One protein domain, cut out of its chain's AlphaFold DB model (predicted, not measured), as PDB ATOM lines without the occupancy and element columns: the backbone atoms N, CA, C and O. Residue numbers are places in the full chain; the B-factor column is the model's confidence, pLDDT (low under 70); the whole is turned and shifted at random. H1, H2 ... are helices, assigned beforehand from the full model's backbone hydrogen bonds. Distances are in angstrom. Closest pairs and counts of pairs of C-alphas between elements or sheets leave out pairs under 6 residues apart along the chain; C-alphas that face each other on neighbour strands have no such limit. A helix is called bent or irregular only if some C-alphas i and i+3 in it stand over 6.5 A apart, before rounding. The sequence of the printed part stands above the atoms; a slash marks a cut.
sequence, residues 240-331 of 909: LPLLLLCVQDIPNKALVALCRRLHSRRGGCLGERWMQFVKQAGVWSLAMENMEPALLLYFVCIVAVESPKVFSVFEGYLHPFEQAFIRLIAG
ATOM      1  N   LEU A 240      45.397  42.763  26.966       48.91
ATOM      2  CA  LEU A 240      45.349  42.664  25.498       48.91
ATOM      3  C   LEU A 240      45.575  41.246  24.916       48.91
ATOM      4  O   LEU A 240      44.852  40.882  23.987       48.91
ATOM      5  N   PRO A 241      46.502  40.412  25.442       54.59
ATOM      6  CA  PRO A 241      46.688  39.038  24.971       54.59
ATOM      7  C   PRO A 241      45.447  38.138  25.079       54.59
ATOM      8  O   PRO A 241      45.265  37.278  24.224       54.59
ATOM      9  N   LEU A 242      44.573  38.331  26.076       49.59
ATOM     10  CA  LEU A 242      43.338  37.543  26.205       49.59
ATOM     11  C   LEU A 242      42.309  37.928  25.136       49.59
ATOM     12  O   LEU A 242      41.691  37.050  24.540       49.59
ATOM     13  N   LEU A 243      42.179  39.225  24.830       56.38
ATOM     14  CA  LEU A 243      41.350  39.683  23.711       56.38
ATOM     15  C   LEU A 243      41.879  39.148  22.374       56.38
ATOM     16  O   LEU A 243      41.089  38.700  21.553       56.38
ATOM     17  N   LEU A 244      43.200  39.126  22.170       52.81
ATOM     18  CA  LEU A 244      43.813  38.577  20.952       52.81
ATOM     19  C   LEU A 244      43.611  37.058  20.794       52.81
ATOM     20  O   LEU A 244      43.501  36.584  19.665       52.81
ATOM     21  N   LEU A 245      43.530  36.298  21.891       54.56
ATOM     22  CA  LEU A 245      43.239  34.859  21.847       54.56
ATOM     23  C   LEU A 245      41.788  34.571  21.431       54.56
ATOM     24  O   LEU A 245      41.566  33.690  20.609       54.56
ATOM     25  N   CYS A 246      40.814  35.350  21.909       54.25
ATOM     26  CA  CYS A 246      39.394  35.184  21.557       54.25
ATOM     27  C   CYS A 246      39.017  35.667  20.139       54.25
ATOM     28  O   CYS A 246      37.840  35.654  19.785       54.25
ATOM     29  N   VAL A 247      39.976  36.171  19.353       58.62
ATOM     30  CA  VAL A 247      39.720  36.945  18.120       58.62
ATOM     31  C   VAL A 247      40.333  36.313  16.865       58.62
ATOM     32  O   VAL A 247      40.012  36.745  15.760       58.62
ATOM     33  N   GLN A 248      41.153  35.261  16.996       57.56
ATOM     34  CA  GLN A 248      41.816  34.612  15.850       57.56
ATOM     35  C   GLN A 248      40.825  34.097  14.790       57.56
ATOM     36  O   GLN A 248      41.124  34.151  13.598       57.56
ATOM     37  N   ASP A 249      39.621  33.702  15.213       60.81
ATOM     38  CA  ASP A 249      38.558  33.181  14.344       60.81
ATOM     39  C   ASP A 249      37.590  34.255  13.803       60.81
ATOM     40  O   ASP A 249      36.688  33.933  13.027       60.81
ATOM     41  N   ILE A 250      37.737  35.537  14.172       76.06
ATOM     42  CA  ILE A 250      36.842  36.600  13.680       76.06
ATOM     43  C   ILE A 250      37.294  37.052  12.280       76.06
ATOM     44  O   ILE A 250      38.339  37.697  12.141       76.06
ATOM     45  N   PRO A 251      36.512  36.804  11.209       82.88
ATOM     46  CA  PRO A 251      36.927  37.171   9.863       82.88
ATOM     47  C   PRO A 251      36.971  38.695   9.707       82.88
ATOM     48  O   PRO A 251      35.984  39.380   9.974       82.88
ATOM     49  N   ASN A 252      38.076  39.232   9.171       83.62
ATOM     50  CA  ASN A 252      38.290  40.680   8.978       83.62
ATOM     51  C   ASN A 252      37.084  41.377   8.293       83.62
ATOM     52  O   ASN A 252      36.652  42.455   8.694       83.62
ATOM     53  N   LYS A 253      36.435  40.698   7.333       82.56
ATOM     54  CA  LYS A 253      35.203  41.163   6.664       82.56
ATOM     55  C   LYS A 253      34.071  41.553   7.636       82.56
ATOM     56  O   LYS A 253      33.334  42.487   7.331       82.56
ATOM     57  N   ALA A 254      33.929  40.872   8.775       79.75
ATOM     58  CA  ALA A 254      32.926  41.186   9.796       79.75
ATOM     59  C   ALA A 254      33.292  42.449  10.591       79.75
ATOM     60  O   ALA A 254      32.447  43.330  10.742       79.75
ATOM     61  N   LEU A 255      34.556  42.596  11.008       86.94
ATOM     62  CA  LEU A 255      35.052  43.809  11.675       86.94
ATOM     63  C   LEU A 255      34.947  45.036  10.755       86.94
ATOM     64  O   LEU A 255      34.427  46.071  11.165       86.94
ATOM     65  N   VAL A 256      35.328  44.903   9.480       90.31
ATOM     66  CA  VAL A 256      35.129  45.947   8.458       90.31
ATOM     67  C   VAL A 256      33.643  46.282   8.284       90.31
ATOM     68  O   VAL A 256      33.290  47.458   8.194       90.31
ATOM     69  N   ALA A 257      32.747  45.289   8.264       84.00
ATOM     70  CA  ALA A 257      31.307  45.532   8.171       84.00
ATOM     71  C   ALA A 257      30.753  46.274   9.402       84.00
ATOM     72  O   ALA A 257      29.958  47.199   9.235       84.00
ATOM     73  N   LEU A 258      31.203  45.928  10.612       86.75
ATOM     74  CA  LEU A 258      30.829  46.600  11.859       86.75
ATOM     75  C   LEU A 258      31.350  48.048  11.901       86.75
ATOM     76  O   LEU A 258      30.568  48.972  12.126       86.75
ATOM     77  N   CYS A 259      32.626  48.280  11.579       89.62
ATOM     78  CA  CYS A 259      33.203  49.627  11.496       89.62
ATOM     79  C   CYS A 259      32.497  50.495  10.437       89.62
ATOM     80  O   CYS A 259      32.162  51.649  10.711       89.62
ATOM     81  N   ARG A 260      32.167  49.936   9.262       87.56
ATOM     82  CA  ARG A 260      31.349  50.613   8.236       87.56
ATOM     83  C   ARG A 260      29.921  50.903   8.722       87.56
ATOM     84  O   ARG A 260      29.400  51.978   8.422       87.56
ATOM     85  N   ARG A 261      29.276  49.998   9.474       82.81
ATOM     86  CA  ARG A 261      27.945  50.222  10.085       82.81
ATOM     87  C   ARG A 261      27.971  51.383  11.082       82.81
ATOM     88  O   ARG A 261      27.117  52.263  10.996       82.81
ATOM     89  N   LEU A 262      28.972  51.422  11.964       81.62
ATOM     90  CA  LEU A 262      29.170  52.507  12.933       81.62
ATOM     91  C   LEU A 262      29.461  53.849  12.236       81.62
ATOM     92  O   LEU A 262      28.859  54.866  12.577       81.62
ATOM     93  N   HIS A 263      30.335  53.855  11.226       82.12
ATOM     94  CA  HIS A 263      30.728  55.066  10.497       82.12
ATOM     95  C   HIS A 263      29.595  55.651   9.635       82.12
ATOM     96  O   HIS A 263      29.409  56.863   9.598       82.12
ATOM     97  N   SER A 264      28.807  54.813   8.954       76.31
ATOM     98  CA  SER A 264      27.794  55.273   7.985       76.31
ATOM     99  C   SER A 264      26.509  55.847   8.595       76.31
ATOM    100  O   SER A 264      25.752  56.501   7.878       76.31
ATOM    101  N   ARG A 265      26.237  55.627   9.891       68.31
ATOM    102  CA  ARG A 265      24.961  56.002  10.542       68.31
ATOM    103  C   ARG A 265      25.001  57.269  11.415       68.31
ATOM    104  O   ARG A 265      24.018  57.560  12.091       68.31
ATOM    105  N   ARG A 266      26.082  58.061  11.387       64.81
ATOM    106  CA  ARG A 266      26.119  59.416  11.982       64.81
ATOM    107  C   ARG A 266      26.872  60.411  11.103       64.81
ATOM    108  O   ARG A 266      27.980  60.135  10.661       64.81
ATOM    109  N   GLY A 267      26.307  61.608  10.941       49.59
ATOM    110  CA  GLY A 267      27.035  62.753  10.393       49.59
ATOM    111  C   GLY A 267      28.136  63.236  11.346       49.59
ATOM    112  O   GLY A 267      27.972  63.194  12.565       49.59
ATOM    113  N   GLY A 268      29.256  63.704  10.789       59.72
ATOM    114  CA  GLY A 268      30.337  64.370  11.527       59.72
ATOM    115  C   GLY A 268      31.125  63.465  12.480       59.72
ATOM    116  O   GLY A 268      32.158  62.906  12.111       59.72
ATOM    117  N   CYS A 269      30.664  63.349  13.727       73.75
ATOM    118  CA  CYS A 269      31.510  63.056  14.890       73.75
ATOM    119  C   CYS A 269      32.232  61.694  14.857       73.75
ATOM    120  O   CYS A 269      33.355  61.589  15.346       73.75
ATOM    121  N   LEU A 270      31.622  60.643  14.291       81.81
ATOM    122  CA  LEU A 270      32.287  59.336  14.145       81.81
ATOM    123  C   LEU A 270      33.273  59.298  12.967       81.81
ATOM    124  O   LEU A 270      34.251  58.557  13.023       81.81
ATOM    125  N   GLY A 271      33.068  60.130  11.943       82.38
ATOM    126  CA  GLY A 271      34.051  60.345  10.883       82.38
ATOM    127  C   GLY A 271      35.282  61.086  11.401       82.38
ATOM    128  O   GLY A 271      36.404  60.662  11.149       82.38
ATOM    129  N   GLU A 272      35.085  62.134  12.201       83.50
ATOM    130  CA  GLU A 272      36.184  62.878  12.826       83.50
ATOM    131  C   GLU A 272      36.994  62.010  13.805       83.50
ATOM    132  O   GLU A 272      38.222  61.978  13.729       83.50
ATOM    133  N   ARG A 273      36.322  61.218  14.651       84.50
ATOM    134  CA  ARG A 273      36.974  60.235  15.538       84.50
ATOM    135  C   ARG A 273      37.732  59.150  14.771       84.50
ATOM    136  O   ARG A 273      38.830  58.785  15.179       84.50
ATOM    137  N   TRP A 274      37.201  58.674  13.642       91.56
ATOM    138  CA  TRP A 274      37.931  57.767  12.748       91.56
ATOM    139  C   TRP A 274      39.199  58.427  12.190       91.56
ATOM    140  O   TRP A 274      40.273  57.840  12.265       91.56
ATOM    141  N   MET A 275      39.117  59.674  11.711       87.44
ATOM    142  CA  MET A 275      40.283  60.426  11.220       87.44
ATOM    143  C   MET A 275      41.341  60.656  12.313       87.44
ATOM    144  O   MET A 275      42.536  60.558  12.034       87.44
ATOM    145  N   GLN A 276      40.923  60.932  13.553       88.56
ATOM    146  CA  GLN A 276      41.824  61.040  14.705       88.56
ATOM    147  C   GLN A 276      42.504  59.698  15.011       88.56
ATOM    148  O   GLN A 276      43.727  59.663  15.137       88.56
ATOM    149  N   PHE A 277      41.746  58.596  15.030       93.12
ATOM    150  CA  PHE A 277      42.273  57.248  15.246       93.12
ATOM    151  C   PHE A 277      43.287  56.831  14.170       93.12
ATOM    152  O   PHE A 277      44.403  56.439  14.502       93.12
ATOM    153  N   VAL A 278      42.953  56.990  12.883       90.44
ATOM    154  CA  VAL A 278      43.861  56.688  11.757       90.44
ATOM    155  C   VAL A 278      45.169  57.482  11.879       90.44
ATOM    156  O   VAL A 278      46.256  56.930  11.693       90.44
ATOM    157  N   LYS A 279      45.074  58.767  12.251       88.81
ATOM    158  CA  LYS A 279      46.224  59.659  12.453       88.81
ATOM    159  C   LYS A 279      47.088  59.252  13.654       88.81
ATOM    160  O   LYS A 279      48.307  59.340  13.558       88.81
ATOM    161  N   GLN A 280      46.482  58.811  14.758       87.38
ATOM    162  CA  GLN A 280      47.194  58.327  15.951       87.38
ATOM    163  C   GLN A 280      47.869  56.970  15.713       87.38
ATOM    164  O   GLN A 280      49.003  56.773  16.134       87.38
ATOM    165  N   ALA A 281      47.218  56.065  14.980       84.75
ATOM    166  CA  ALA A 281      47.773  54.763  14.605       84.75
ATOM    167  C   ALA A 281      48.872  54.842  13.521       84.75
ATOM    168  O   ALA A 281      49.450  53.821  13.158       84.75
ATOM    169  N   GLY A 282      49.149  56.029  12.960       89.12
ATOM    170  CA  GLY A 282      50.155  56.226  11.908       89.12
ATOM    171  C   GLY A 282      49.810  55.570  10.564       89.12
ATOM    172  O   GLY A 282      50.688  55.404   9.713       89.12
ATOM    173  N   VAL A 283      48.549  55.175  10.355       87.50
ATOM    174  CA  VAL A 283      48.129  54.393   9.186       87.50
ATOM    175  C   VAL A 283      47.817  55.322   8.014       87.50
ATOM    176  O   VAL A 283      46.881  56.112   8.048       87.50
ATOM    177  N   TRP A 284      48.564  55.187   6.919       72.50
ATOM    178  CA  TRP A 284      48.396  56.016   5.714       72.50
ATOM    179  C   TRP A 284      47.168  55.643   4.856       72.50
ATOM    180  O   TRP A 284      46.912  56.278   3.833       72.50
ATOM    181  N   SER A 285      46.404  54.615   5.244       77.25
ATOM    182  CA  SER A 285      45.198  54.165   4.541       77.25
ATOM    183  C   SER A 285      43.925  54.549   5.295       77.25
ATOM    184  O   SER A 285      43.700  54.114   6.421       77.25
ATOM    185  N   LEU A 286      43.052  55.312   4.634       75.31
ATOM    186  CA  LEU A 286      41.691  55.604   5.108       75.31
ATOM    187  C   LEU A 286      40.705  54.445   4.861       75.31
ATOM    188  O   LEU A 286      39.584  54.472   5.366       75.31
ATOM    189  N   ALA A 287      41.114  53.451   4.068       87.00
ATOM    190  CA  ALA A 287      40.318  52.288   3.699       87.00
ATOM    191  C   ALA A 287      40.371  51.229   4.813       87.00
ATOM    192  O   ALA A 287      41.422  50.638   5.069       87.00
ATOM    193  N   MET A 288      39.228  50.978   5.462       87.75
ATOM    194  CA  MET A 288      39.078  49.993   6.548       87.75
ATOM    195  C   MET A 288      39.509  48.583   6.126       87.75
ATOM    196  O   MET A 288      39.964  47.796   6.945       87.75
ATOM    197  N   GLU A 289      39.394  48.280   4.836       88.56
ATOM    198  CA  GLU A 289      39.674  46.984   4.217       88.56
ATOM    199  C   GLU A 289      41.168  46.629   4.232       88.56
ATOM    200  O   GLU A 289      41.518  45.456   4.124       88.56
ATOM    201  N   ASN A 290      42.032  47.641   4.374       88.44
ATOM    202  CA  ASN A 290      43.487  47.506   4.416       88.44
ATOM    203  C   ASN A 290      44.046  47.556   5.849       88.44
ATOM    204  O   ASN A 290      45.265  47.544   6.020       88.44
ATOM    205  N   MET A 291      43.192  47.667   6.873       90.94
ATOM    206  CA  MET A 291      43.632  47.670   8.267       90.94
ATOM    207  C   MET A 291      43.771  46.254   8.828       90.94
ATOM    208  O   MET A 291      43.038  45.328   8.470       90.94
ATOM    209  N   GLU A 292      44.712  46.109   9.757       92.50
ATOM    210  CA  GLU A 292      44.869  44.898  10.553       92.50
ATOM    211  C   GLU A 292      43.637  44.694  11.464       92.50
ATOM    212  O   GLU A 292      43.173  45.664  12.076       92.50
ATOM    213  N   PRO A 293      43.110  43.458  11.611       88.50
ATOM    214  CA  PRO A 293      41.954  43.171  12.466       88.50
ATOM    215  C   PRO A 293      42.081  43.712  13.895       88.50
ATOM    216  O   PRO A 293      41.099  44.196  14.455       88.50
ATOM    217  N   ALA A 294      43.293  43.694  14.460       88.38
ATOM    218  CA  ALA A 294      43.579  44.227  15.789       88.38
ATOM    219  C   ALA A 294      43.283  45.736  15.908       88.38
ATOM    220  O   ALA A 294      42.728  46.168  16.914       88.38
ATOM    221  N   LEU A 295      43.583  46.533  14.873       91.75
ATOM    222  CA  LEU A 295      43.307  47.977  14.858       91.75
ATOM    223  C   LEU A 295      41.810  48.267  14.702       91.75
ATOM    224  O   LEU A 295      41.283  49.152  15.377       91.75
ATOM    225  N   LEU A 296      41.110  47.501  13.858       91.69
ATOM    226  CA  LEU A 296      39.656  47.614  13.706       91.69
ATOM    227  C   LEU A 296      38.929  47.249  15.005       91.69
ATOM    228  O   LEU A 296      38.029  47.975  15.427       91.69
ATOM    229  N   LEU A 297      39.346  46.168  15.671       90.62
ATOM    230  CA  LEU A 297      38.811  45.786  16.975       90.62
ATOM    231  C   LEU A 297      39.116  46.842  18.044       90.62
ATOM    232  O   LEU A 297      38.218  47.236  18.779       90.62
ATOM    233  N   TYR A 298      40.353  47.338  18.115       91.69
ATOM    234  CA  TYR A 298      40.735  48.359  19.091       91.69
ATOM    235  C   TYR A 298      39.919  49.655  18.916       91.69
ATOM    236  O   TYR A 298      39.457  50.220  19.907       91.69
ATOM    237  N   PHE A 299      39.617  50.062  17.675       93.25
ATOM    238  CA  PHE A 299      38.671  51.150  17.402       93.25
ATOM    239  C   PHE A 299      37.248  50.843  17.907       93.25
ATOM    240  O   PHE A 299      36.637  51.694  18.553       93.25
ATOM    241  N   VAL A 300      36.723  49.631  17.674       90.25
ATOM    242  CA  VAL A 300      35.410  49.210  18.210       90.25
ATOM    243  C   VAL A 300      35.395  49.262  19.743       90.25
ATOM    244  O   VAL A 300      34.443  49.795  20.312       90.25
ATOM    245  N   CYS A 301      36.460  48.806  20.412       89.69
ATOM    246  CA  CYS A 301      36.601  48.882  21.869       89.69
ATOM    247  C   CYS A 301      36.624  50.331  22.386       89.69
ATOM    248  O   CYS A 301      35.944  50.633  23.366       89.69
ATOM    249  N   ILE A 302      37.345  51.246  21.722       90.38
ATOM    250  CA  ILE A 302      37.350  52.678  22.076       90.38
ATOM    251  C   ILE A 302      35.937  53.263  21.964       90.38
ATOM    252  O   ILE A 302      35.464  53.922  22.891       90.38
ATOM    253  N   VAL A 303      35.232  53.005  20.856       89.81
ATOM    254  CA  VAL A 303      33.869  53.522  20.658       89.81
ATOM    255  C   VAL A 303      32.904  52.940  21.701       89.81
ATOM    256  O   VAL A 303      32.091  53.695  22.235       89.81
ATOM    257  N   ALA A 304      33.026  51.650  22.044       84.50
ATOM    258  CA  ALA A 304      32.247  50.993  23.098       84.50
ATOM    259  C   ALA A 304      32.436  51.658  24.471       84.50
ATOM    260  O   ALA A 304      31.462  52.111  25.075       84.50
ATOM    261  N   VAL A 305      33.685  51.785  24.931       85.44
ATOM    262  CA  VAL A 305      34.020  52.343  26.252       85.44
ATOM    263  C   VAL A 305      33.656  53.828  26.361       85.44
ATOM    264  O   VAL A 305      33.142  54.268  27.388       85.44
ATOM    265  N   GLU A 306      33.884  54.624  25.314       85.00
ATOM    266  CA  GLU A 306      33.613  56.066  25.364       85.00
ATOM    267  C   GLU A 306      32.138  56.447  25.174       85.00
ATOM    268  O   GLU A 306      31.773  57.611  25.371       85.00
ATOM    269  N   SER A 307      31.277  55.538  24.713       83.69
ATOM    270  CA  SER A 307      29.914  55.890  24.298       83.69
ATOM    271  C   SER A 307      28.880  54.766  24.482       83.69
ATOM    272  O   SER A 307      28.134  54.487  23.546       83.69
ATOM    273  N   PRO A 308      28.708  54.182  25.686       77.00
ATOM    274  CA  PRO A 308      27.715  53.122  25.925       77.00
ATOM    275  C   PRO A 308      26.279  53.526  25.533       77.00
ATOM    276  O   PRO A 308      25.549  52.734  24.943       77.00
ATOM    277  N   LYS A 309      25.898  54.804  25.715       73.50
ATOM    278  CA  LYS A 309      24.604  55.366  25.257       73.50
ATOM    279  C   LYS A 309      24.397  55.362  23.730       73.50
ATOM    280  O   LYS A 309      23.307  55.677  23.266       73.50
ATOM    281  N   VAL A 310      25.430  55.074  22.939       68.44
ATOM    282  CA  VAL A 310      25.329  54.880  21.483       68.44
ATOM    283  C   VAL A 310      25.023  53.416  21.149       68.44
ATOM    284  O   VAL A 310      24.373  53.157  20.142       68.44
ATOM    285  N   PHE A 311      25.407  52.464  22.005       71.00
ATOM    286  CA  PHE A 311      25.190  51.035  21.765       71.00
ATOM    287  C   PHE A 311      23.779  50.580  22.111       71.00
ATOM    288  O   PHE A 311      23.212  49.820  21.335       71.00
ATOM    289  N   SER A 312      23.146  51.131  23.152       68.69
ATOM    290  CA  SER A 312      21.717  50.884  23.418       68.69
ATOM    291  C   SER A 312      20.799  51.328  22.265       68.69
ATOM    292  O   SER A 312      19.735  50.755  22.061       68.69
ATOM    293  N   VAL A 313      21.228  52.301  21.449       66.75
ATOM    294  CA  VAL A 313      20.523  52.722  20.220       66.75
ATOM    295  C   VAL A 313      20.776  51.762  19.044       66.75
ATOM    296  O   VAL A 313      19.958  51.678  18.128       66.75
ATOM    297  N   PHE A 314      21.886  51.018  19.055       60.88
ATOM    298  CA  PHE A 314      22.232  50.029  18.027       60.88
ATOM    299  C   PHE A 314      21.863  48.586  18.389       60.88
ATOM    300  O   PHE A 314      21.878  47.733  17.504       60.88
ATOM    301  N   GLU A 315      21.495  48.302  19.638       72.06
ATOM    302  CA  GLU A 315      21.243  46.945  20.135       72.06
ATOM    303  C   GLU A 315      20.149  46.214  19.336       72.06
ATOM    304  O   GLU A 315      20.347  45.073  18.931       72.06
ATOM    305  N   GLY A 316      19.067  46.908  18.958       67.00
ATOM    306  CA  GLY A 316      18.019  46.376  18.071       67.00
ATOM    307  C   GLY A 316      18.390  46.242  16.581       67.00
ATOM    308  O   GLY A 316      17.548  45.835  15.786       67.00
ATOM    309  N   TYR A 317      19.615  46.602  16.176       62.28
ATOM    310  CA  TYR A 317      20.073  46.629  14.773       62.28
ATOM    311  C   TYR A 317      21.363  45.835  14.509       62.28
ATOM    312  O   TYR A 317      21.803  45.748  13.359       62.28
ATOM    313  N   LEU A 318      21.988  45.297  15.554       71.12
ATOM    314  CA  LEU A 318      23.187  44.462  15.485       71.12
ATOM    315  C   LEU A 318      22.796  42.980  15.439       71.12
ATOM    316  O   LEU A 318      21.792  42.583  16.030       71.12
ATOM    317  N   HIS A 319      23.595  42.142  14.778       80.25
ATOM    318  CA  HIS A 319      23.390  40.692  14.824       80.25
ATOM    319  C   HIS A 319      23.588  40.180  16.271       80.25
ATOM    320  O   HIS A 319      24.474  40.698  16.952       80.25
ATOM    321  N   PRO A 320      22.857  39.159  16.767       72.56
ATOM    322  CA  PRO A 320      22.982  38.705  18.161       72.56
ATOM    323  C   PRO A 320      24.415  38.353  18.597       72.56
ATOM    324  O   PRO A 320      24.796  38.606  19.736       72.56
ATOM    325  N   PHE A 321      25.247  37.858  17.673       71.75
ATOM    326  CA  PHE A 321      26.686  37.662  17.901       71.75
ATOM    327  C   PHE A 321      27.443  38.980  18.162       71.75
ATOM    328  O   PHE A 321      28.259  39.048  19.075       71.75
ATOM    329  N   GLU A 322      27.159  40.040  17.396       75.88
ATOM    330  CA  GLU A 322      27.766  41.365  17.593       75.88
ATOM    331  C   GLU A 322      27.323  41.976  18.932       75.88
ATOM    332  O   GLU A 322      28.146  42.546  19.643       75.88
ATOM    333  N   GLN A 323      26.048  41.804  19.309       77.44
ATOM    334  CA  GLN A 323      25.524  42.228  20.614       77.44
ATOM    335  C   GLN A 323      26.254  41.517  21.765       77.44
ATOM    336  O   GLN A 323      26.744  42.172  22.684       77.44
ATOM    337  N   ALA A 324      26.375  40.185  21.700       72.12
ATOM    338  CA  ALA A 324      27.065  39.386  22.712       72.12
ATOM    339  C   ALA A 324      28.555  39.758  22.832       72.12
ATOM    340  O   ALA A 324      29.059  39.936  23.939       72.12
ATOM    341  N   PHE A 325      29.240  39.946  21.700       76.94
ATOM    342  CA  PHE A 325      30.642  40.364  21.651       76.94
ATOM    343  C   PHE A 325      30.862  41.757  22.267       76.94
ATOM    344  O   PHE A 325      31.802  41.957  23.034       76.94
ATOM    345  N   ILE A 326      29.971  42.714  21.994       73.81
ATOM    346  CA  ILE A 326      30.061  44.070  22.552       73.81
ATOM    347  C   ILE A 326      29.737  44.079  24.054       73.81
ATOM    348  O   ILE A 326      30.470  44.712  24.811       73.81
ATOM    349  N   ARG A 327      28.718  43.337  24.514       77.56
ATOM    350  CA  ARG A 327      28.409  43.185  25.953       77.56
ATOM    351  C   ARG A 327      29.566  42.534  26.728       77.56
ATOM    352  O   ARG A 327      29.880  42.966  27.835       77.56
ATOM    353  N   LEU A 328      30.250  41.554  26.126       79.19
ATOM    354  CA  LEU A 328      31.455  40.930  26.689       79.19
ATOM    355  C   LEU A 328      32.607  41.940  26.864       79.19
ATOM    356  O   LEU A 328      33.307  41.893  27.871       79.19
ATOM    357  N   ILE A 329      32.785  42.863  25.912       71.62
ATOM    358  CA  ILE A 329      33.796  43.935  25.977       71.62
ATOM    359  C   ILE A 329      33.394  45.045  26.964       71.62
ATOM    360  O   ILE A 329      34.262  45.607  27.629       71.62
ATOM    361  N   ALA A 330      32.099  45.357  27.078       74.00
ATOM    362  CA  ALA A 330      31.572  46.350  28.018       74.00
ATOM    363  C   ALA A 330      31.677  45.901  29.489       74.00
ATOM    364  O   ALA A 330      31.864  46.734  30.376       74.00
ATOM    365  N   GLY A 331      31.618  44.587  29.741       70.38
ATOM    366  CA  GLY A 331      31.786  43.998  31.071       70.38
ATOM    367  C   GLY A 331      30.487  43.810  31.864       70.38
ATOM    368  O   GLY A 331      30.557  43.510  33.054       70.38
TER     369      GLY A 331
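Overview. This is residues 240 to 331 of the 909 residues of the protein "Hypothetical protein" of Polarella glacialis (UniProt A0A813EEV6). The longest helix, H4, runs through the middle of a loosely fitted cluster of helices, with H2 packed on it at a slant, H3 on one side, and H5 and H6 side by side, running opposite ways, on the other. H1 lies at the rim, away from H2, H3, H5 and H6, and the link of residues 281 to 292 leads from H3 back to H4. The printed part has 92 residues with six named helices, H1 to H6 in chain order, and no named strand; its class is all helix. It is compact, with a radius of gyration of the C-alphas of 12.7 A, and spans 32 by 31 by 21 A.

Arrangement. H4, residues 293 to 306, touches H2, residues 252 to 264, at a steep tilt of 38 degrees, the same way; the closest C-alphas are those of Asn 252 and Pro 293, 5.6 A apart. With its residues 301 to 305 alone, H4 touches H6, residues 320 to 330; the closest C-alphas, of Val 305 and Ala 330, are 6.7 A apart. Their tilt of 67 degrees is only just steep. H3, residues 269 to 280, is close to H4 but not clearly touching, with the C-alphas of Phe 277 and Phe 299 closest at 7.4 A. H2 and H3 only just touch, only at the corner by their link, with 3 pairs of C-alphas within 8 A; His 263 and Leu 270 have the closest C-alphas, 5.8 A apart. H5, residues 308 to 317, is close to H6 but not clearly touching, at a shallow tilt of 11 degrees, opposite ways; their closest C-alphas, of Glu 315 and Gln 323, are 6.4 A apart. H2 and H5 are near each other, with 5 pairs of C-alphas within 10 A. H1, residues 240 to 245, is close to H4 but not clearly touching, at 7.7 A between the C-alphas of Leu 244 and Ala 294. H3 is apart from H5 and H6. In H1, H2, H3, H4 and H6 every O i to N i+4 pair is within hydrogen-bond range; in H5, 3 of 6 are.

Along the chain. H4 is 20.1 A long from first to last C-alpha, from (41.954, 43.171, 12.466) at Pro 293. H2 measures 18.0 A, H3 16.4 A, H6 15.1 A, H5 15.0 A and H1 8.9 A. H5 is irregular: C-alphas 313 and 316 are 7.2 A apart. H1 begins at C-alpha 240, (45.349, 42.664, 25.498), and H6 ends at C-alpha 330, (31.572, 46.350, 28.018).

Size, cuts and confidence. The two C-alphas farthest apart, of Leu 245 and Gly 267, are 34.2 A apart. The printed part has no cut. The link from H3 to H4, 12 residues, is long. The mean pLDDT of the printed part is 77.9, and 20 residues are under 70, among them residues 240 to 249 and 265 to 268.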